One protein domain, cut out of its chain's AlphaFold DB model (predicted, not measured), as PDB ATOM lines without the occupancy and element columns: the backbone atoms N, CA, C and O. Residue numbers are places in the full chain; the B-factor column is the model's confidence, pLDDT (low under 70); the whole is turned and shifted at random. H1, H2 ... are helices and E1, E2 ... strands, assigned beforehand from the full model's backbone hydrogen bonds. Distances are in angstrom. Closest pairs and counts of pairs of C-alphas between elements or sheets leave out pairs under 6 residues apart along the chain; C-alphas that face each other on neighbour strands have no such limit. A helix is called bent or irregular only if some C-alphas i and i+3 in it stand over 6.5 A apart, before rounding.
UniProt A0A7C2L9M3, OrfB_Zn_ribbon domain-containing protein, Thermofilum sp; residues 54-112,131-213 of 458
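AT A GLANCE: This is residues 54 to 112 and 131 to 213 of the 458 residues of the protein "OrfB_Zn_ribbon domain-containing protein" of Thermofilum sp (UniProt A0A7C2L9M3). A seven-stranded sheet is curled like part of a barrel, with helix H4 packed along its strands on one face and helix H1 crossing at the end where E2 and E5 begin. Helix H3 runs away from the start of E2 as an arm, and residues 105 to 111, of which 105 to 108 belong to H3, stick out. The printed part has 142 residues, with four named helices and seven named strands in the order E1 H1 H2 H3 E2 E3 E4 E5 H4 E6 E7, of mixed class. The mixed sheet runs E1, E7, E6, E2, E3, E4, E5. The whole is compact, with a radius of gyration of the C-alphas of 15.9 A, but elongated, spanning 52 by 34 by 27 A.

HOW THE PARTS SIT: In the strongly twisted sheet, edge strand E1, residues 54 to 58, is antiparallel to E7, residues 206 to 212, with N 55 and O 210 within hydrogen-bond range at 2.8 A. E7 forms a hairpin with E6, residues 195 to 200, where N 199 and O 207 are 2.7 A apart. E2, residues 135 to 142, has staggered pairing: residues 135 to 138 with E6, antiparallel, N 137 to O 198 2.7 A, and residues 139 to 142 with E3, residues 156 to 159, parallel, N 158 to O 140 2.8 A. E3, E4, residues 164 to 167, and edge strand E5, residues 172 to 175, form a meander, each strand the antiparallel neighbour of the one before, with N 159 to O 164 2.8 A and N 167 to O 172 2.8 A. H4, residues 178 to 188, is on one face at a height of 8.2 A, two layers of helix and sheet, and runs along the strands, at 14 degrees to E6 on the local plane. H1, residues 62 to 75, is on the sheet at a height of 8.1 A and runs across the strands, at 64 degrees to E2 on the local plane; its Tyr 72 and Leu 200 of E6 are the closest C-alphas of that pair, 6.9 A. H2, residues 86 to 89, and H3, residues 92 to 108, only graze the sheet; the C-alphas of Trp 95 and Phe 135, the closest of H3 and E2, are 6.0 A apart. Every O i to N i+4 pair is within hydrogen-bond range in H3 and H4, 8 of 10 in H1, and H2 is too short for one.

IN THESE COORDINATES: E1 begins at C-alpha 54 (-32.638, 42.215, 19.925). H1 is 20.1 A long and irregular, with C-alphas 63 and 66 8.0 A apart. H3 is 24.3 A long, E2 22.5 A, H4 15.3 A and E6 16.5 A. E7, 19.7 A, ends at C-alpha 212 (-35.304, 36.802, 22.082).

THE WHOLE: The C-alphas of Gly 110 and Ser 145, the two farthest apart, are 54.2 A apart. Residues 113 to 130 are not printed, and C-alphas 112 and 131 across that cut are 12.0 A apart. The link E2 to E3 is long. Mean pLDDT of the printed part is 93.2; residues 80 and 112 are under 70.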
ATOM      1  N   VAL A  54     -33.973  42.060  19.342       94.88
ATOM      2  CA  VAL A  54     -32.638  42.215  19.925       94.88
ATOM      3  C   VAL A  54     -32.578  43.380  20.914       94.88
ATOM      4  O   VAL A  54     -33.012  44.502  20.633       94.88
ATOM      5  N   ARG A  55     -31.939  43.160  22.066       95.12
ATOM      6  CA  ARG A  55     -31.590  44.198  23.044       95.12
ATOM      7  C   ARG A  55     -30.075  44.276  23.213       95.12
ATOM      8  O   ARG A  55     -29.397  43.271  23.382       95.12
ATOM      9  N   VAL A  56     -29.527  45.493  23.177       95.19
ATOM     10  CA  VAL A  56     -28.074  45.726  23.237       95.19
ATOM     11  C   VAL A  56     -27.702  46.524  24.479       95.19
ATOM     12  O   VAL A  56     -28.158  47.652  24.670       95.19
ATOM     13  N   PHE A  57     -26.791  45.976  25.273       96.12
ATOM     14  CA  PHE A  57     -26.225  46.588  26.465       96.12
ATOM     15  C   PHE A  57     -24.778  47.005  26.208       96.12
ATOM     16  O   PHE A  57     -23.937  46.197  25.822       96.12
ATOM     17  N   LYS A  58     -24.469  48.288  26.410       94.00
ATOM     18  CA  LYS A  58     -23.125  48.839  26.187       94.00
ATOM     19  C   LYS A  58     -22.308  48.736  27.474       94.00
ATOM     20  O   LYS A  58     -22.739  49.251  28.505       94.00
ATOM     21  N   LEU A  59     -21.117  48.147  27.399       94.00
ATOM     22  CA  LEU A  59     -20.196  48.056  28.534       94.00
ATOM     23  C   LEU A  59     -19.173  49.199  28.503       94.00
ATOM     24  O   LEU A  59     -18.787  49.697  27.441       94.00
ATOM     25  N   LYS A  60     -18.741  49.652  29.686       93.38
ATOM     26  CA  LYS A  60     -17.708  50.689  29.814       93.38
ATOM     27  C   LYS A  60     -16.335  50.056  29.586       93.38
ATOM     28  O   LYS A  60     -15.857  49.340  30.448       93.38
ATOM     29  N   THR A  61     -15.681  50.353  28.462       92.88
ATOM     30  CA  THR A  61     -14.380  49.737  28.119       92.88
ATOM     31  C   THR A  61     -13.214  50.718  28.007       92.88
ATOM     32  O   THR A  61     -12.138  50.339  27.555       92.88
ATOM     33  N   LYS A  62     -13.389  51.991  28.394       92.75
ATOM     34  CA  LYS A  62     -12.384  53.046  28.150       92.75
ATOM     35  C   LYS A  62     -10.995  52.704  28.712       92.75
ATOM     36  O   LYS A  62     -10.021  52.900  27.997       92.75
ATOM     37  N   SER A  63     -10.917  52.176  29.934       93.50
ATOM     38  CA  SER A  63      -9.656  51.833  30.611       93.50
ATOM     39  C   SER A  63      -8.975  50.572  30.071       93.50
ATOM     40  O   SER A  63      -7.767  50.434  30.197       93.50
ATOM     41  N   ILE A  64      -9.726  49.665  29.439       94.75
ATOM     42  CA  ILE A  64      -9.238  48.347  28.988       94.75
ATOM     43  C   ILE A  64      -9.216  48.201  27.460       94.75
ATOM     44  O   ILE A  64      -9.056  47.106  26.922       94.75
ATOM     45  N   ARG A  65      -9.409  49.306  26.738       95.06
ATOM     46  CA  ARG A  65      -9.619  49.306  25.286       95.06
ATOM     47  C   ARG A  65      -8.434  48.728  24.505       95.06
ATOM     48  O   ARG A  65      -8.663  48.106  23.474       95.06
ATOM     49  N   GLY A  66      -7.208  48.937  24.993       96.06
ATOM     50  CA  GLY A  66      -5.981  48.372  24.417       96.06
ATOM     51  C   GLY A  66      -5.994  46.845  24.452       96.06
ATOM     52  O   GLY A  66      -6.036  46.222  23.396       96.06
ATOM     53  N   LYS A  67      -6.132  46.263  25.652       95.75
ATOM     54  CA  LYS A  67      -6.234  44.806  25.860       95.75
ATOM     55  C   LYS A  67      -7.352  44.163  25.036       95.75
ATOM     56  O   LYS A  67      -7.172  43.111  24.441       95.75
ATOM     57  N   LEU A  68      -8.520  44.806  24.958       96.62
ATOM     58  CA  LEU A  68      -9.634  44.298  24.147       96.62
ATOM     59  C   LEU A  68      -9.356  44.342  22.642       96.62
ATOM     60  O   LEU A  68      -9.872  43.507  21.904       96.62
ATOM     61  N   LYS A  69      -8.578  45.322  22.177       96.12
ATOM     62  CA  LYS A  69      -8.156  45.397  20.779       96.12
ATOM     63  C   LYS A  69      -7.140  44.299  20.467       96.12
ATOM     64  O   LYS A  69      -7.301  43.628  19.459       96.12
ATOM     65  N   GLU A  70      -6.167  44.087  21.346       95.12
ATOM     66  CA  GLU A  70      -5.222  42.968  21.241       95.12
ATOM     67  C   GLU A  70      -5.966  41.634  21.222       95.12
ATOM     68  O   GLU A  70      -5.734  40.815  20.343       95.12
ATOM     69  N   PHE A  71      -6.948  41.451  22.110       95.56
ATOM     70  CA  PHE A  71      -7.785  40.254  22.116       95.56
ATOM     71  C   PHE A  71      -8.569  40.074  20.812       95.56
ATOM     72  O   PHE A  71      -8.588  38.984  20.248       95.56
ATOM     73  N   TYR A  72      -9.165  41.144  20.288       96.12
ATOM     74  CA  TYR A  72      -9.814  41.116  18.978       96.12
ATOM     75  C   TYR A  72      -8.828  40.725  17.862       96.12
ATOM     76  O   TYR A  72      -9.164  39.932  16.982       96.12
ATOM     77  N   ASP A  73      -7.611  41.269  17.885       94.62
ATOM     78  CA  ASP A  73      -6.569  40.963  16.904       94.62
ATOM     79  C   ASP A  73      -6.114  39.497  17.010       94.62
ATOM     80  O   ASP A  73      -5.915  38.854  15.983       94.62
ATOM     81  N   MET A  74      -6.056  38.928  18.220       94.06
ATOM     82  CA  MET A  74      -5.799  37.498  18.436       94.06
ATOM     83  C   MET A  74      -6.913  36.614  17.865       94.06
ATOM     84  O   MET A  74      -6.621  35.650  17.164       94.06
ATOM     85  N   LEU A  75      -8.182  36.959  18.108       93.44
ATOM     86  CA  LEU A  75      -9.338  36.198  17.605       93.44
ATOM     87  C   LEU A  75      -9.447  36.207  16.077       93.44
ATOM     88  O   LEU A  75      -9.982  35.272  15.489       93.44
ATOM     89  N   THR A  76      -8.965  37.280  15.450       93.25
ATOM     90  CA  THR A  76      -9.081  37.518  14.003       93.25
ATOM     91  C   THR A  76      -7.783  37.261  13.239       93.25
ATOM     92  O   THR A  76      -7.720  37.488  12.031       93.25
ATOM     93  N   SER A  77      -6.743  36.788  13.931       90.44
ATOM     94  CA  SER A  77      -5.480  36.379  13.326       90.44
ATOM     95  C   SER A  77      -5.668  35.115  12.484       90.44
ATOM     96  O   SER A  77      -6.286  34.141  12.917       90.44
ATOM     97  N   LEU A  78      -5.088  35.110  11.281       75.56
ATOM     98  CA  LEU A  78      -5.068  33.930  10.409       75.56
ATOM     99  C   LEU A  78      -4.185  32.811  10.974       75.56
ATOM    100  O   LEU A  78      -4.466  31.642  10.737       75.56
ATOM    101  N   LEU A  79      -3.160  33.161  11.757       73.62
ATOM    102  CA  LEU A  79      -2.302  32.182  12.417       73.62
ATOM    103  C   LEU A  79      -2.994  31.634  13.676       73.62
ATOM    104  O   LEU A  79      -3.446  32.451  14.493       73.62
ATOM    105  N   PRO A  80      -3.080  30.297  13.844       65.31
ATOM    106  CA  PRO A  80      -3.576  29.675  15.064       65.31
ATOM    107  C   PRO A  80      -2.774  30.160  16.271       65.31
ATOM    108  O   PRO A  80      -1.551  30.275  16.210       65.31
ATOM    109  N   ARG A  81      -3.467  30.455  17.369       72.19
ATOM    110  CA  ARG A  81      -2.845  30.636  18.679       72.19
ATOM    111  C   ARG A  81      -3.484  29.633  19.621       72.19
ATOM    112  O   ARG A  81      -4.674  29.759  19.911       72.19
ATOM    113  N   ASP A  82      -2.696  28.677  20.095       77.06
ATOM    114  CA  ASP A  82      -3.150  27.619  21.010       77.06
ATOM    115  C   ASP A  82      -3.474  28.143  22.424       77.06
ATOM    116  O   ASP A  82      -3.976  27.415  23.274       77.06
ATOM    117  N   GLU A  83      -3.243  29.434  22.674       83.75
ATOM    118  CA  GLU A  83      -3.410  30.089  23.976       83.75
ATOM    119  C   GLU A  83      -4.875  30.399  24.346       83.75
ATOM    120  O   GLU A  83      -5.172  30.682  25.508       83.75
ATOM    121  N   LEU A  84      -5.810  30.386  23.385       88.75
ATOM    122  CA  LEU A  84      -7.209  30.760  23.626       88.75
ATOM    123  C   LEU A  84      -8.135  29.536  23.719       88.75
ATOM    124  O   LEU A  84      -7.994  28.584  22.952       88.75
ATOM    125  N   PRO A  85      -9.155  29.563  24.602       89.50
ATOM    126  CA  PRO A  85     -10.092  28.452  24.720       89.50
ATOM    127  C   PRO A  85     -10.888  28.274  23.420       89.50
ATOM    128  O   PRO A  85     -11.309  29.254  22.803       89.50
ATOM    129  N   LYS A  86     -11.173  27.022  23.030       90.69
ATOM    130  CA  LYS A  86     -11.924  26.688  21.797       90.69
ATOM    131  C   LYS A  86     -13.259  27.442  21.689       90.69
ATOM    132  O   LYS A  86     -13.658  27.860  20.605       90.69
ATOM    133  N   SER A  87     -13.922  27.677  22.820       91.00
ATOM    134  CA  SER A  87     -15.169  28.445  22.926       91.00
ATOM    135  C   SER A  87     -15.056  29.904  22.468       91.00
ATOM    136  O   SER A  87     -16.059  30.482  22.039       91.00
ATOM    137  N   ALA A  88     -13.861  30.502  22.534       91.69
ATOM    138  CA  ALA A  88     -13.597  31.856  22.057       91.69
ATOM    139  C   ALA A  88     -13.650  31.948  20.531       91.69
ATOM    140  O   ALA A  88     -14.038  32.984  20.003       91.69
ATOM    141  N   PHE A  89     -13.357  30.852  19.831       93.00
ATOM    142  CA  PHE A  89     -13.418  30.767  18.374       93.00
ATOM    143  C   PHE A  89     -14.757  30.244  17.846       93.00
ATOM    144  O   PHE A  89     -14.880  30.021  16.644       93.00
ATOM    145  N   ARG A  90     -15.776  30.075  18.708       93.81
ATOM    146  CA  ARG A  90     -17.083  29.522  18.308       93.81
ATOM    147  C   ARG A  90     -17.668  30.222  17.079       93.81
ATOM    148  O   ARG A  90     -18.192  29.531  16.221       93.81
ATOM    149  N   TYR A  91     -17.563  31.552  17.017       93.81
ATOM    150  CA  TYR A  91     -18.135  32.375  15.945       93.81
ATOM    151  C   TYR A  91     -17.102  32.829  14.898       93.81
ATOM    152  O   TYR A  91     -17.263  33.872  14.256       93.81
ATOM    153  N   ARG A  92     -15.977  32.112  14.776       94.38
ATOM    154  CA  ARG A  92     -14.892  32.498  13.866       94.38
ATOM    155  C   ARG A  92     -15.334  32.454  12.404       94.38
ATOM    156  O   ARG A  92     -15.058  33.402  11.677       94.38
ATOM    157  N   ARG A  93     -16.048  31.401  11.996       93.56
ATOM    158  CA  ARG A  93     -16.516  31.233  10.609       93.56
ATOM    159  C   ARG A  93     -17.497  32.336  10.212       93.56
ATOM    160  O   ARG A  93     -17.372  32.925   9.149       93.56
ATOM    161  N   GLU A  94     -18.425  32.680  11.097       93.81
ATOM    162  CA  GLU A  94     -19.402  33.751  10.893       93.81
ATOM    163  C   GLU A  94     -18.715  35.113  10.750       93.81
ATOM    164  O   GLU A  94     -19.109  35.934   9.919       93.81
ATOM    165  N   TRP A  95     -17.656  35.350  11.532       94.94
ATOM    166  CA  TRP A  95     -16.829  36.544  11.390       94.94
ATOM    167  C   TRP A  95     -16.063  36.569  10.059       94.94
ATOM    168  O   TRP A  95     -16.017  37.620   9.418       94.94
ATOM    169  N   GLU A  96     -15.487  35.440   9.631       94.12
ATOM    170  CA  GLU A  96     -14.781  35.304   8.348       94.12
ATOM    171  C   GLU A  96     -15.727  35.588   7.172       94.12
ATOM    172  O   GLU A  96     -15.411  36.437   6.337       94.12
ATOM    173  N   ASN A  97     -16.927  34.999   7.176       93.31
ATOM    174  CA  ASN A  97     -17.973  35.255   6.179       93.31
ATOM    175  C   ASN A  97     -18.373  36.737   6.150       93.31
ATOM    176  O   ASN A  97     -18.303  37.384   5.107       93.31
ATOM    177  N   SER A  98     -18.660  37.320   7.321       91.00
ATOM    178  CA  SER A  98     -18.975  38.752   7.439       91.00
ATOM    179  C   SER A  98     -17.841  39.639   6.909       91.00
ATOM    180  O   SER A  98     -18.070  40.715   6.355       91.00
ATOM    181  N   PHE A  99     -16.582  39.242   7.107       91.94
ATOM    182  CA  PHE A  99     -15.435  40.010   6.631       91.94
ATOM    183  C   PHE A  99     -15.283  39.909   5.110       91.94
ATOM    184  O   PHE A  99     -15.014  40.926   4.463       91.94
ATOM    185  N   ILE A 100     -15.515  38.722   4.546       91.31
ATOM    186  CA  ILE A 100     -15.558  38.469   3.103       91.31
ATOM    187  C   ILE A 100     -16.658  39.316   2.447       91.31
ATOM    188  O   ILE A 100     -16.383  40.031   1.484       91.31
ATOM    189  N   GLU A 101     -17.862  39.367   3.015       90.69
ATOM    190  CA  GLU A 101     -18.952  40.231   2.536       90.69
ATOM    191  C   GLU A 101     -18.578  41.720   2.546       90.69
ATOM    192  O   GLU A 101     -18.808  42.443   1.572       90.69
ATOM    193  N   VAL A 102     -17.939  42.196   3.623       87.94
ATOM    194  CA  VAL A 102     -17.442  43.579   3.706       87.94
ATOM    195  C   VAL A 102     -16.428  43.869   2.596       87.94
ATOM    196  O   VAL A 102     -16.406  44.981   2.051       87.94
ATOM    197  N   ILE A 103     -15.584  42.895   2.256       88.25
ATOM    198  CA  ILE A 103     -14.635  42.998   1.146       88.25
ATOM    199  C   ILE A 103     -15.384  43.053  -0.190       88.25
ATOM    200  O   ILE A 103     -15.167  44.004  -0.949       88.25
ATOM    201  N   HIS A 104     -16.300  42.117  -0.457       89.06
ATOM    202  CA  HIS A 104     -17.086  42.077  -1.694       89.06
ATOM    203  C   HIS A 104     -17.894  43.358  -1.907       89.06
ATOM    204  O   HIS A 104     -17.804  43.970  -2.968       89.06
ATOM    205  N   SER A 105     -18.590  43.847  -0.879       86.94
ATOM    206  CA  SER A 105     -19.336  45.112  -0.933       86.94
ATOM    207  C   SER A 105     -18.428  46.305  -1.281       86.94
ATOM    208  O   SER A 105     -18.781  47.203  -2.058       86.94
ATOM    209  N   ARG A 106     -17.198  46.331  -0.752       83.25
ATOM    210  CA  ARG A 106     -16.226  47.388  -1.079       83.25
ATOM    211  C   ARG A 106     -15.631  47.277  -2.475       83.25
ATOM    212  O   ARG A 106     -15.355  48.328  -3.064       83.25
ATOM    213  N   LEU A 107     -15.416  46.060  -2.969       85.56
ATOM    214  CA  LEU A 107     -15.008  45.809  -4.350       85.56
ATOM    215  C   LEU A 107     -16.105  46.264  -5.312       85.56
ATOM    216  O   LEU A 107     -15.839  47.110  -6.162       85.56
ATOM    217  N   ALA A 108     -17.339  45.807  -5.096       87.56
ATOM    218  CA  ALA A 108     -18.499  46.130  -5.925       87.56
ATOM    219  C   ALA A 108     -18.752  47.642  -6.019       87.56
ATOM    220  O   ALA A 108     -19.050  48.177  -7.079       87.56
ATOM    221  N   THR A 109     -18.562  48.378  -4.919       85.19
ATOM    222  CA  THR A 109     -18.745  49.842  -4.913       85.19
ATOM    223  C   THR A 109     -17.562  50.632  -5.494       85.19
ATOM    224  O   THR A 109     -17.567  51.868  -5.445       85.19
ATOM    225  N   GLY A 110     -16.501  49.963  -5.963       79.81
ATOM    226  CA  GLY A 110     -15.269  50.582  -6.466       79.81
ATOM    227  C   GLY A 110     -14.510  51.409  -5.418       79.81
ATOM    228  O   GLY A 110     -13.555  52.118  -5.736       79.81
ATOM    229  N   LYS A 111     -14.925  51.363  -4.143       72.12
ATOM    230  CA  LYS A 111     -14.361  52.188  -3.062       72.12
ATOM    231  C   LYS A 111     -12.951  51.755  -2.676       72.12
ATOM    232  O   LYS A 111     -12.223  52.566  -2.107       72.12
ATOM    233  N   TRP A 112     -12.578  50.508  -2.956       68.19
ATOM    234  CA  TRP A 112     -11.238  49.996  -2.670       68.19
ATOM    235  C   TRP A 112     -10.192  50.513  -3.668       68.19
ATOM    236  O   TRP A 112      -9.080  50.848  -3.267       68.19
ATOM    237  N   LYS A 131     -13.395  48.343   7.517       82.12
ATOM    238  CA  LYS A 131     -13.677  48.194   8.942       82.12
ATOM    239  C   LYS A 131     -13.935  46.713   9.167       82.12
ATOM    240  O   LYS A 131     -14.841  46.171   8.550       82.12
ATOM    241  N   ARG A 132     -13.125  46.085  10.014       90.12
ATOM    242  CA  ARG A 132     -13.316  44.681  10.363       90.12
ATOM    243  C   ARG A 132     -14.640  44.529  11.136       90.12
ATOM    244  O   ARG A 132     -14.893  45.384  12.003       90.12
ATOM    245  N   PRO A 133     -15.470  43.521  10.807       93.19
ATOM    246  CA  PRO A 133     -16.753  43.306  11.461       93.19
ATOM    247  C   PRO A 133     -16.540  42.970  12.938       93.19
ATOM    248  O   PRO A 133     -15.459  42.543  13.331       93.19
ATOM    249  N   PRO A 134     -17.525  43.206  13.806       95.50
ATOM    250  CA  PRO A 134     -17.395  42.825  15.201       95.50
ATOM    251  C   PRO A 134     -17.335  41.297  15.354       95.50
ATOM    252  O   PRO A 134     -18.004  40.577  14.624       95.50
ATOM    253  N   PHE A 135     -16.574  40.814  16.333       96.56
ATOM    254  CA  PHE A 135     -16.464  39.393  16.662       96.56
ATOM    255  C   PHE A 135     -17.472  39.032  17.762       96.56
ATOM    256  O   PHE A 135     -17.641  39.801  18.715       96.56
ATOM    257  N   LEU A 136     -18.153  37.892  17.639       97.00
ATOM    258  CA  LEU A 136     -19.107  37.412  18.642       97.00
ATOM    259  C   LEU A 136     -18.437  36.422  19.599       97.00
ATOM    260  O   LEU A 136     -17.636  35.586  19.206       97.00
ATOM    261  N   LEU A 137     -18.788  36.517  20.873       96.81
ATOM    262  CA  LEU A 137     -18.276  35.686  21.953       96.81
ATOM    263  C   LEU A 137     -19.451  35.088  22.719       96.81
ATOM    264  O   LEU A 137     -20.473  35.745  22.926       96.81
ATOM    265  N   THR A 138     -19.298  33.848  23.176       96.62
ATOM    266  CA  THR A 138     -20.271  33.266  24.105       96.62
ATOM    267  C   THR A 138     -20.134  33.902  25.485       96.62
ATOM    268  O   THR A 138     -19.056  34.362  25.874       96.62
ATOM    269  N   ALA A 139     -21.242  33.939  26.223       97.06
ATOM    270  CA  ALA A 139     -21.289  34.488  27.567       97.06
ATOM    271  C   ALA A 139     -21.830  33.461  28.564       97.06
ATOM    272  O   ALA A 139     -22.788  32.739  28.279       97.06
ATOM    273  N   ARG A 140     -21.233  33.445  29.755       97.56
ATOM    274  CA  ARG A 140     -21.772  32.793  30.948       97.56
ATOM    275  C   ARG A 140     -22.194  33.857  31.946       97.56
ATOM    276  O   ARG A 140     -21.436  34.785  32.205       97.56
ATOM    277  N   PHE A 141     -23.372  33.695  32.522       98.25
ATOM    278  CA  PHE A 141     -23.900  34.537  33.583       98.25
ATOM    279  C   PHE A 141     -23.796  33.807  34.917       98.25
ATOM    280  O   PHE A 141     -24.099  32.617  34.995       98.25
ATOM    281  N   ILE A 142     -23.377  34.528  35.949       98.19
ATOM    282  CA  ILE A 142     -23.513  34.128  37.349       98.19
ATOM    283  C   ILE A 142     -24.533  35.096  37.937       98.19
ATOM    284  O   ILE A 142     -24.249  36.289  38.050       98.19
ATOM    285  N   LEU A 143     -25.739  34.601  38.203       97.94
ATOM    286  CA  LEU A 143     -26.850  35.412  38.691       97.94
ATOM    287  C   LEU A 143     -26.624  35.842  40.140       97.94
ATOM    288  O   LEU A 143     -25.757  35.311  40.840       97.94
ATOM    289  N   SER A 144     -27.434  36.790  40.606       96.75
ATOM    290  CA  SER A 144     -27.383  37.248  41.998       96.75
ATOM    291  C   SER A 144     -27.676  36.113  42.993       96.75
ATOM    292  O   SER A 144     -27.099  36.086  44.078       96.75
ATOM    293  N   SER A 145     -28.487  35.127  42.586       96.31
ATOM    294  CA  SER A 145     -28.763  33.887  43.331       96.31
ATOM    295  C   SER A 145     -27.578  32.912  43.403       96.31
ATOM    296  O   SER A 145     -27.620  31.948  44.161       96.31
ATOM    297  N   GLY A 146     -26.525  33.124  42.607       96.06
ATOM    298  CA  GLY A 146     -25.427  32.172  42.415       96.06
ATOM    299  C   GLY A 146     -25.689  31.125  41.327       96.06
ATOM    300  O   GLY A 146     -24.758  30.419  40.933       96.06
ATOM    301  N   GLU A 147     -26.913  31.058  40.791       96.69
ATOM    302  CA  GLU A 147     -27.239  30.213  39.643       96.69
ATOM    303  C   GLU A 147     -26.360  30.595  38.442       96.69
ATOM    304  O   GLU A 147     -26.175  31.774  38.121       96.69
ATOM    305  N   GLN A 148     -25.807  29.592  37.761       97.06
ATOM    306  CA  GLN A 148     -24.998  29.806  36.567       97.06
ATOM    307  C   GLN A 148     -25.801  29.482  35.320       97.06
ATOM    308  O   GLN A 148     -26.352  28.391  35.191       97.06
ATOM    309  N   ARG A 149     -25.796  30.401  34.354       95.50
ATOM    310  CA  ARG A 149     -26.470  30.210  33.071       95.50
ATOM    311  C   ARG A 149     -25.522  30.425  31.896       95.50
ATOM    312  O   ARG A 149     -24.747  31.376  31.875       95.50
ATOM    313  N   GLY A 150     -25.636  29.591  30.865       93.88
ATOM    314  CA  GLY A 150     -24.729  29.598  29.709       93.88
ATOM    315  C   GLY A 150     -23.608  28.563  29.836       93.88
ATOM    316  O   GLY A 150     -23.573  27.776  30.780       93.88
ATOM    317  N   ARG A 151     -22.702  28.523  28.855       92.88
ATOM    318  CA  ARG A 151     -21.674  27.473  28.793       92.88
ATOM    319  C   ARG A 151     -20.566  27.699  29.823       92.88
ATOM    320  O   ARG A 151     -20.096  28.821  29.988       92.88
ATOM    321  N   ARG A 152     -20.117  26.628  30.487       93.38
ATOM    322  CA  ARG A 152     -19.047  26.683  31.506       93.38
ATOM    323  C   ARG A 152     -17.715  27.180  30.941       93.38
ATOM    324  O   ARG A 152     -16.978  27.856  31.649       93.38
ATOM    325  N   ASP A 153     -17.455  26.889  29.671       93.94
ATOM    326  CA  ASP A 153     -16.245  27.261  28.939       93.94
ATOM    327  C   ASP A 153     -16.332  28.640  28.263       93.94
ATOM    328  O   ASP A 153     -15.405  29.014  27.552       93.94
ATOM    329  N   ALA A 154     -17.414  29.409  28.446       96.19
ATOM    330  CA  ALA A 154     -17.581  30.695  27.771       96.19
ATOM    331  C   ALA A 154     -16.428  31.672  28.106       96.19
ATOM    332  O   ALA A 154     -16.100  31.853  29.283       96.19
ATOM    333  N   PRO A 155     -15.843  32.358  27.104       96.25
ATOM    334  CA  PRO A 155     -14.712  33.261  27.306       96.25
ATOM    335  C   PRO A 155     -15.103  34.520  28.084       96.25
ATOM    336  O   PRO A 155     -14.250  35.133  28.723       96.25
ATOM    337  N   VAL A 156     -16.379  34.922  28.037       97.62
ATOM    338  CA  VAL A 156     -16.896  36.077  28.772       97.62
ATOM    339  C   VAL A 156     -17.757  35.598  29.933       97.62
ATOM    340  O   VAL A 156     -18.728  34.867  29.743       97.62
ATOM    341  N   VAL A 157     -17.425  36.057  31.136       98.12
ATOM    342  CA  VAL A 157     -18.188  35.791  32.357       98.12
ATOM    343  C   VAL A 157     -18.816  37.094  32.832       98.12
ATOM    344  O   VAL A 157     -18.110  38.063  33.091       98.12
ATOM    345  N   VAL A 158     -20.138  37.126  32.948       98.12
ATOM    346  CA  VAL A 158     -20.907  38.239  33.506       98.12
ATOM    347  C   VAL A 158     -21.364  37.826  34.902       98.12
ATOM    348  O   VAL A 158     -22.280  37.024  35.048       98.12
ATOM    349  N   ASP A 159     -20.694  38.340  35.926       98.19
ATOM    350  CA  ASP A 159     -20.973  38.031  37.325       98.19
ATOM    351  C   ASP A 159     -21.839  39.144  37.926       98.19
ATOM    352  O   ASP A 159     -21.354  40.234  38.239       98.19
ATOM    353  N   LEU A 160     -23.144  38.889  38.032       97.88
ATOM    354  CA  LEU A 160     -24.122  39.853  38.537       97.88
ATOM    355  C   LEU A 160     -24.064  39.974  40.063       97.88
ATOM    356  O   LEU A 160     -24.258  41.073  40.580       97.88
ATOM    357  N   ARG A 161     -23.669  38.907  40.771       96.88
ATOM    358  CA  ARG A 161     -23.423  38.935  42.222       96.88
ATOM    359  C   ARG A 161     -22.273  39.879  42.573       96.88
ATOM    360  O   ARG A 161     -22.391  40.687  43.490       96.88
ATOM    361  N   ARG A 162     -21.165  39.801  41.830       97.38
ATOM    362  CA  ARG A 162     -19.999  40.691  41.994       97.38
ATOM    363  C   ARG A 162     -20.097  41.982  41.182       97.38
ATOM    364  O   ARG A 162     -19.204  42.820  41.274       97.38
ATOM    365  N   LYS A 163     -21.171  42.149  40.404       97.44
ATOM    366  CA  LYS A 163     -21.433  43.310  39.541       97.44
ATOM    367  C   LYS A 163     -20.239  43.625  38.645       97.44
ATOM    368  O   LYS A 163     -19.799  44.767  38.546       97.44
ATOM    369  N   GLU A 164     -19.704  42.619  37.965       97.00
ATOM    370  CA  GLU A 164     -18.564  42.767  37.061       97.00
ATOM    371  C   GLU A 164     -18.666  41.833  35.855       97.00
ATOM    372  O   GLU A 164     -19.309  40.790  35.902       97.00
ATOM    373  N   HIS A 165     -18.016  42.197  34.752       95.88
ATOM    374  CA  HIS A 165     -17.768  41.266  33.655       95.88
ATOM    375  C   HIS A 165     -16.276  41.006  33.535       95.88
ATOM    376  O   HIS A 165     -15.459  41.913  33.709       95.88
ATOM    377  N   ARG A 166     -15.926  39.765  33.215       96.88
ATOM    378  CA  ARG A 166     -14.551  39.303  33.087       96.88
ATOM    379  C   ARG A 166     -14.345  38.587  31.762       96.88
ATOM    380  O   ARG A 166     -15.258  37.943  31.249       96.88
ATOM    381  N   ILE A 167     -13.126  38.668  31.250       97.06
ATOM    382  CA  ILE A 167     -12.621  37.835  30.159       97.06
ATOM    383  C   ILE A 167     -11.344  37.173  30.693       97.06
ATOM    384  O   ILE A 167     -10.262  37.759  30.575       97.06
ATOM    385  N   PRO A 168     -11.465  36.016  31.379       96.00
ATOM    386  CA  PRO A 168     -10.359  35.426  32.134       96.00
ATOM    387  C   PRO A 168      -9.123  35.129  31.284       96.00
ATOM    388  O   PRO A 168      -8.017  35.428  31.720       96.00
ATOM    389  N   CYS A 169      -9.305  34.641  30.052       92.94
ATOM    390  CA  CYS A 169      -8.204  34.281  29.149       92.94
ATOM    391  C   CYS A 169      -7.295  35.455  28.749       92.94
ATOM    392  O   CYS A 169      -6.207  35.226  28.241       92.94
ATOM    393  N   VAL A 170      -7.713  36.703  28.981       94.50
ATOM    394  CA  VAL A 170      -6.899  37.904  28.719       94.50
ATOM    395  C   VAL A 170      -6.767  38.809  29.949       94.50
ATOM    396  O   VAL A 170      -6.413  39.984  29.833       94.50
ATOM    397  N   GLY A 171      -7.083  38.290  31.143       95.12
ATOM    398  CA  GLY A 171      -6.924  39.014  32.407       95.12
ATOM    399  C   GLY A 171      -7.708  40.330  32.470       95.12
ATOM    400  O   GLY A 171      -7.209  41.334  32.986       95.12
ATOM    401  N   VAL A 172      -8.914  40.365  31.893       95.81
ATOM    402  CA  VAL A 172      -9.800  41.537  31.926       95.81
ATOM    403  C   VAL A 172     -10.888  41.330  32.976       95.81
ATOM    404  O   VAL A 172     -11.591  40.326  32.938       95.81
ATOM    405  N   ALA A 173     -11.074  42.310  33.861       96.50
ATOM    406  CA  ALA A 173     -12.199  42.403  34.787       96.50
ATOM    407  C   ALA A 173     -12.653  43.865  34.877       96.50
ATOM    408  O   ALA A 173     -11.824  44.766  35.015       96.50
ATOM    409  N   VAL A 174     -13.955  44.116  34.734       95.00
ATOM    410  CA  VAL A 174     -14.508  45.474  34.720       95.00
ATOM    411  C   VAL A 174     -15.847  45.532  35.451       95.00
ATOM    412  O   VAL A 174     -16.752  44.753  35.128       95.00
ATOM    413  N   PRO A 175     -16.028  46.511  36.355       96.44
ATOM    414  CA  PRO A 175     -17.280  46.685  37.073       96.44
ATOM    415  C   PRO A 175     -18.435  47.047  36.132       96.44
ATOM    416  O   PRO A 175     -18.312  47.851  35.198       96.44
ATOM    417  N   ILE A 176     -19.590  46.463  36.411       96.25
ATOM    418  CA  ILE A 176     -20.873  46.724  35.777       96.25
ATOM    419  C   ILE A 176     -21.641  47.700  36.680       96.25
ATOM    420  O   ILE A 176     -21.786  47.445  37.872       96.25
ATOM    421  N   PRO A 177     -22.163  48.819  36.148       96.19
ATOM    422  CA  PRO A 177     -23.021  49.707  36.928       96.19
ATOM    423  C   PRO A 177     -24.273  48.986  37.441       96.19
ATOM    424  O   PRO A 177     -24.876  48.228  36.683       96.19
ATOM    425  N   GLU A 178     -24.735  49.322  38.649       96.44
ATOM    426  CA  GLU A 178     -25.919  48.716  39.290       96.44
ATOM    427  C   GLU A 178     -27.119  48.580  38.352       96.44
ATOM    428  O   GLU A 178     -27.683  47.506  38.167       96.44
ATOM    429  N   ARG A 179     -27.464  49.683  37.682       95.31
ATOM    430  CA  ARG A 179     -28.586  49.743  36.744       95.31
ATOM    431  C   ARG A 179     -28.463  48.718  35.616       95.31
ATOM    432  O   ARG A 179     -29.471  48.195  35.154       95.31
ATOM    433  N   LEU A 180     -27.244  48.473  35.136       96.31
ATOM    434  CA  LEU A 180     -27.002  47.489  34.089       96.31
ATOM    435  C   LEU A 180     -27.052  46.062  34.647       96.31
ATOM    436  O   LEU A 180     -27.619  45.200  33.987       96.31
ATOM    437  N   ALA A 181     -26.520  45.824  35.848       97.38
ATOM    438  CA  ALA A 181     -26.616  44.522  36.502       97.38
ATOM    439  C   ALA A 181     -28.086  44.128  36.731       97.38
ATOM    440  O   ALA A 181     -28.499  43.070  36.271       97.38
ATOM    441  N   LYS A 182     -28.898  45.036  37.293       96.88
ATOM    442  CA  LYS A 182     -30.345  44.834  37.475       96.88
ATOM    443  C   LYS A 182     -31.058  44.545  36.154       96.88
ATOM    444  O   LYS A 182     -31.832  43.602  36.071       96.88
ATOM    445  N   ALA A 183     -30.764  45.312  35.103       95.75
ATOM    446  CA  ALA A 183     -31.369  45.075  33.796       95.75
ATOM    447  C   ALA A 183     -30.994  43.697  33.220       95.75
ATOM    448  O   ALA A 183     -31.836  43.056  32.611       95.75
ATOM    449  N   LEU A 184     -29.750  43.237  33.391       97.56
ATOM    450  CA  LEU A 184     -29.322  41.909  32.937       97.56
ATOM    451  C   LEU A 184     -29.916  40.776  33.785       97.56
ATOM    452  O   LEU A 184     -30.182  39.708  33.239       97.56
ATOM    453  N   GLU A 185     -30.130  41.005  35.081       97.50
ATOM    454  CA  GLU A 185     -30.845  40.082  35.969       97.50
ATOM    455  C   GLU A 185     -32.301  39.929  35.504       97.50
ATOM    456  O   GLU A 185     -32.746  38.816  35.239       97.50
ATOM    457  N   GLU A 186     -32.997  41.051  35.276       95.62
ATOM    458  CA  GLU A 186     -34.358  41.074  34.723       95.62
ATOM    459  C   GLU A 186     -34.442  40.318  33.391       95.62
ATOM    460  O   GLU A 186     -35.347  39.511  33.206       95.62
ATOM    461  N   GLU A 187     -33.491  40.531  32.473       96.38
ATOM    462  CA  GLU A 187     -33.465  39.805  31.198       96.38
ATOM    463  C   GLU A 187     -33.247  38.301  31.366       96.38
ATOM    464  O   GLU A 187     -33.827  37.513  30.622       96.38
ATOM    465  N   ASN A 188     -32.413  37.880  32.319       96.62
ATOM    466  CA  ASN A 188     -32.200  36.456  32.571       96.62
ATOM    467  C   ASN A 188     -33.419  35.782  33.209       96.62
ATOM    468  O   ASN A 188     -33.512  34.562  33.096       96.62
ATOM    469  N   GLY A 189     -34.318  36.545  33.835       94.38
ATOM    470  CA  GLY A 189     -35.571  36.059  34.417       94.38
ATOM    471  C   GLY A 189     -36.765  36.018  33.455       94.38
ATOM    472  O   GLY A 189     -37.851  35.635  33.877       94.38
ATOM    473  N   LEU A 190     -36.606  36.428  32.191       93.12
ATOM    474  CA  LEU A 190     -37.686  36.364  31.198       93.12
ATOM    475  C   LEU A 190     -37.919  34.935  30.694       93.12
ATOM    476  O   LEU A 190     -36.972  34.159  30.586       93.12
ATOM    477  N   GLU A 191     -39.155  34.656  30.271       89.75
ATOM    478  CA  GLU A 191     -39.557  33.407  29.611       89.75
ATOM    479  C   GLU A 191     -40.235  33.717  28.256       89.75
ATOM    480  O   GLU A 191     -41.159  34.536  28.230       89.75
ATOM    481  N   PRO A 192     -39.771  33.183  27.109       91.56
ATOM    482  CA  PRO A 192     -38.547  32.403  26.954       91.56
ATOM    483  C   PRO A 192     -37.307  33.237  27.267       91.56
ATOM    484  O   PRO A 192     -37.259  34.439  26.981       91.56
ATOM    485  N   ARG A 193     -36.292  32.593  27.844       93.62
ATOM    486  CA  ARG A 193     -35.036  33.258  28.192       93.62
ATOM    487  C   ARG A 193     -34.304  33.754  26.933       93.62
ATOM    488  O   ARG A 193     -34.140  32.981  25.989       93.62
ATOM    489  N   PRO A 194     -33.783  34.997  26.918       96.06
ATOM    490  CA  PRO A 194     -32.946  35.473  25.827       96.06
ATOM    491  C   PRO A 194     -31.664  34.648  25.658       96.06
ATOM    492  O   PRO A 194     -30.995  34.286  26.631       96.06
ATOM    493  N   GLU A 195     -31.254  34.444  24.409       95.69
ATOM    494  CA  GLU A 195     -29.896  34.023  24.083       95.69
ATOM    495  C   GLU A 195     -28.957  35.225  24.214       95.69
ATOM    496  O   GLU A 195     -29.205  36.294  23.650       95.69
ATOM    497  N   PHE A 196     -27.858  35.060  24.948       97.06
ATOM    498  CA  PHE A 196     -26.877  36.119  25.142       97.06
ATOM    499  C   PHE A 196     -25.591  35.843  24.373       97.06
ATOM    500  O   PHE A 196     -24.934  34.820  24.576       97.06
ATOM    501  N   VAL A 197     -25.174  36.823  23.577       96.81
ATOM    502  CA  VAL A 197     -23.855  36.866  22.939       96.81
ATOM    503  C   VAL A 197     -23.159  38.178  23.271       96.81
ATOM    504  O   VAL A 197     -23.794  39.207  23.505       96.81
ATOM    505  N   VAL A 198     -21.835  38.168  23.306       97.62
ATOM    506  CA  VAL A 198     -21.026  39.358  23.560       97.62
ATOM    507  C   VAL A 198     -20.348  39.775  22.269       97.62
ATOM    508  O   VAL A 198     -19.616  39.014  21.655       97.62
ATOM    509  N   GLN A 199     -20.580  41.011  21.856       97.50
ATOM    510  CA  GLN A 199     -19.991  41.606  20.671       97.50
ATOM    511  C   GLN A 199     -18.728  42.387  21.049       97.50
ATOM    512  O   GLN A 199     -18.807  43.386  21.772       97.50
ATOM    513  N   LEU A 200     -17.582  41.972  20.511       97.38
ATOM    514  CA  LEU A 200     -16.299  42.662  20.610       97.38
ATOM    515  C   LEU A 200     -15.985  43.365  19.285       97.38
ATOM    516  O   LEU A 200     -15.787  42.741  18.247       97.38
ATOM    517  N   CYS A 201     -15.947  44.693  19.297       96.12
ATOM    518  CA  CYS A 201     -15.588  45.473  18.116       96.12
ATOM    519  C   CYS A 201     -14.064  45.586  17.954       96.12
ATOM    520  O   CYS A 201     -13.335  45.673  18.939       96.12
ATOM    521  N   SER A 202     -13.611  45.760  16.707       94.38
ATOM    522  CA  SER A 202     -12.200  46.002  16.345       94.38
ATOM    523  C   SER A 202     -11.566  47.242  16.984       94.38
ATOM    524  O   SER A 202     -10.351  47.424  16.949       94.38
ATOM    525  N   ASP A 203     -12.382  48.119  17.568       93.38
ATOM    526  CA  ASP A 203     -11.942  49.270  18.339       93.38
ATOM    527  C   ASP A 203     -12.013  49.044  19.856       93.38
ATOM    528  O   ASP A 203     -12.028  50.024  20.589       93.38
ATOM    529  N   GLY A 204     -12.099  47.805  20.346       95.19
ATOM    530  CA  GLY A 204     -12.094  47.478  21.779       95.19
ATOM    531  C   GLY A 204     -13.371  47.884  22.530       95.19
ATOM    532  O   GLY A 204     -13.348  48.121  23.740       95.19
ATOM    533  N   ARG A 205     -14.499  48.042  21.826       95.56
ATOM    534  CA  ARG A 205     -15.819  48.209  22.459       95.56
ATOM    535  C   ARG A 205     -16.459  46.846  22.681       95.56
ATOM    536  O   ARG A 205     -16.450  46.023  21.775       95.56
ATOM    537  N   LEU A 206     -17.067  46.670  23.849       95.88
ATOM    538  CA  LEU A 206     -17.776  45.455  24.231       95.88
ATOM    539  C   LEU A 206     -19.272  45.757  24.406       95.88
ATOM    540  O   LEU A 206     -19.647  46.799  24.964       95.88
ATOM    541  N   ARG A 207     -20.132  44.867  23.914       97.06
ATOM    542  CA  ARG A 207     -21.589  44.956  24.082       97.06
ATOM    543  C   ARG A 207     -22.163  43.581  24.382       97.06
ATOM    544  O   ARG A 207     -21.773  42.625  23.732       97.06
ATOM    545  N   ILE A 208     -23.103  43.491  25.311       97.75
ATOM    546  CA  ILE A 208     -23.900  42.275  25.506       97.75
ATOM    547  C   ILE A 208     -25.140  42.419  24.629       97.75
ATOM    548  O   ILE A 208     -25.804  43.455  24.660       97.75
ATOM    549  N   ILE A 209     -25.426  41.410  23.826       97.50
ATOM    550  CA  ILE A 209     -26.587  41.335  22.951       97.50
ATOM    551  C   ILE A 209     -27.470  40.219  23.493       97.50
ATOM    552  O   ILE A 209     -27.024  39.080  23.590       97.50
ATOM    553  N   ALA A 210     -28.696  40.565  23.856       97.25
ATOM    554  CA  ALA A 210     -29.744  39.618  24.187       97.25
ATOM    555  C   ALA A 210     -30.654  39.477  22.965       97.25
ATOM    556  O   ALA A 210     -31.138  40.483  22.438       97.25
ATOM    557  N   LYS A 211     -30.848  38.252  22.493       95.75
ATOM    558  CA  LYS A 211     -31.702  37.903  21.359       95.75
ATOM    559  C   LYS A 211     -32.864  37.071  21.887       95.75
ATOM    560  O   LYS A 211     -32.638  36.081  22.575       95.75
ATOM    561  N   ARG A 212     -34.095  37.479  21.594       93.69
ATOM    562  CA  ARG A 212     -35.304  36.802  22.082       93.69
ATOM    563  C   ARG A 212     -36.388  36.867  21.015       93.69
ATOM    564  O   ARG A 212     -36.630  37.932  20.458       93.69
ATOM    565  N   ALA A 213     -37.024  35.730  20.756       88.31
ATOM    566  CA  ALA A 213     -38.254  35.626  19.978       88.31
ATOM    567  C   ALA A 213     -39.346  35.143  20.931       88.31
ATOM    568  O   ALA A 213     -39.568  33.943  21.076       88.31
TER     569      ALA A 213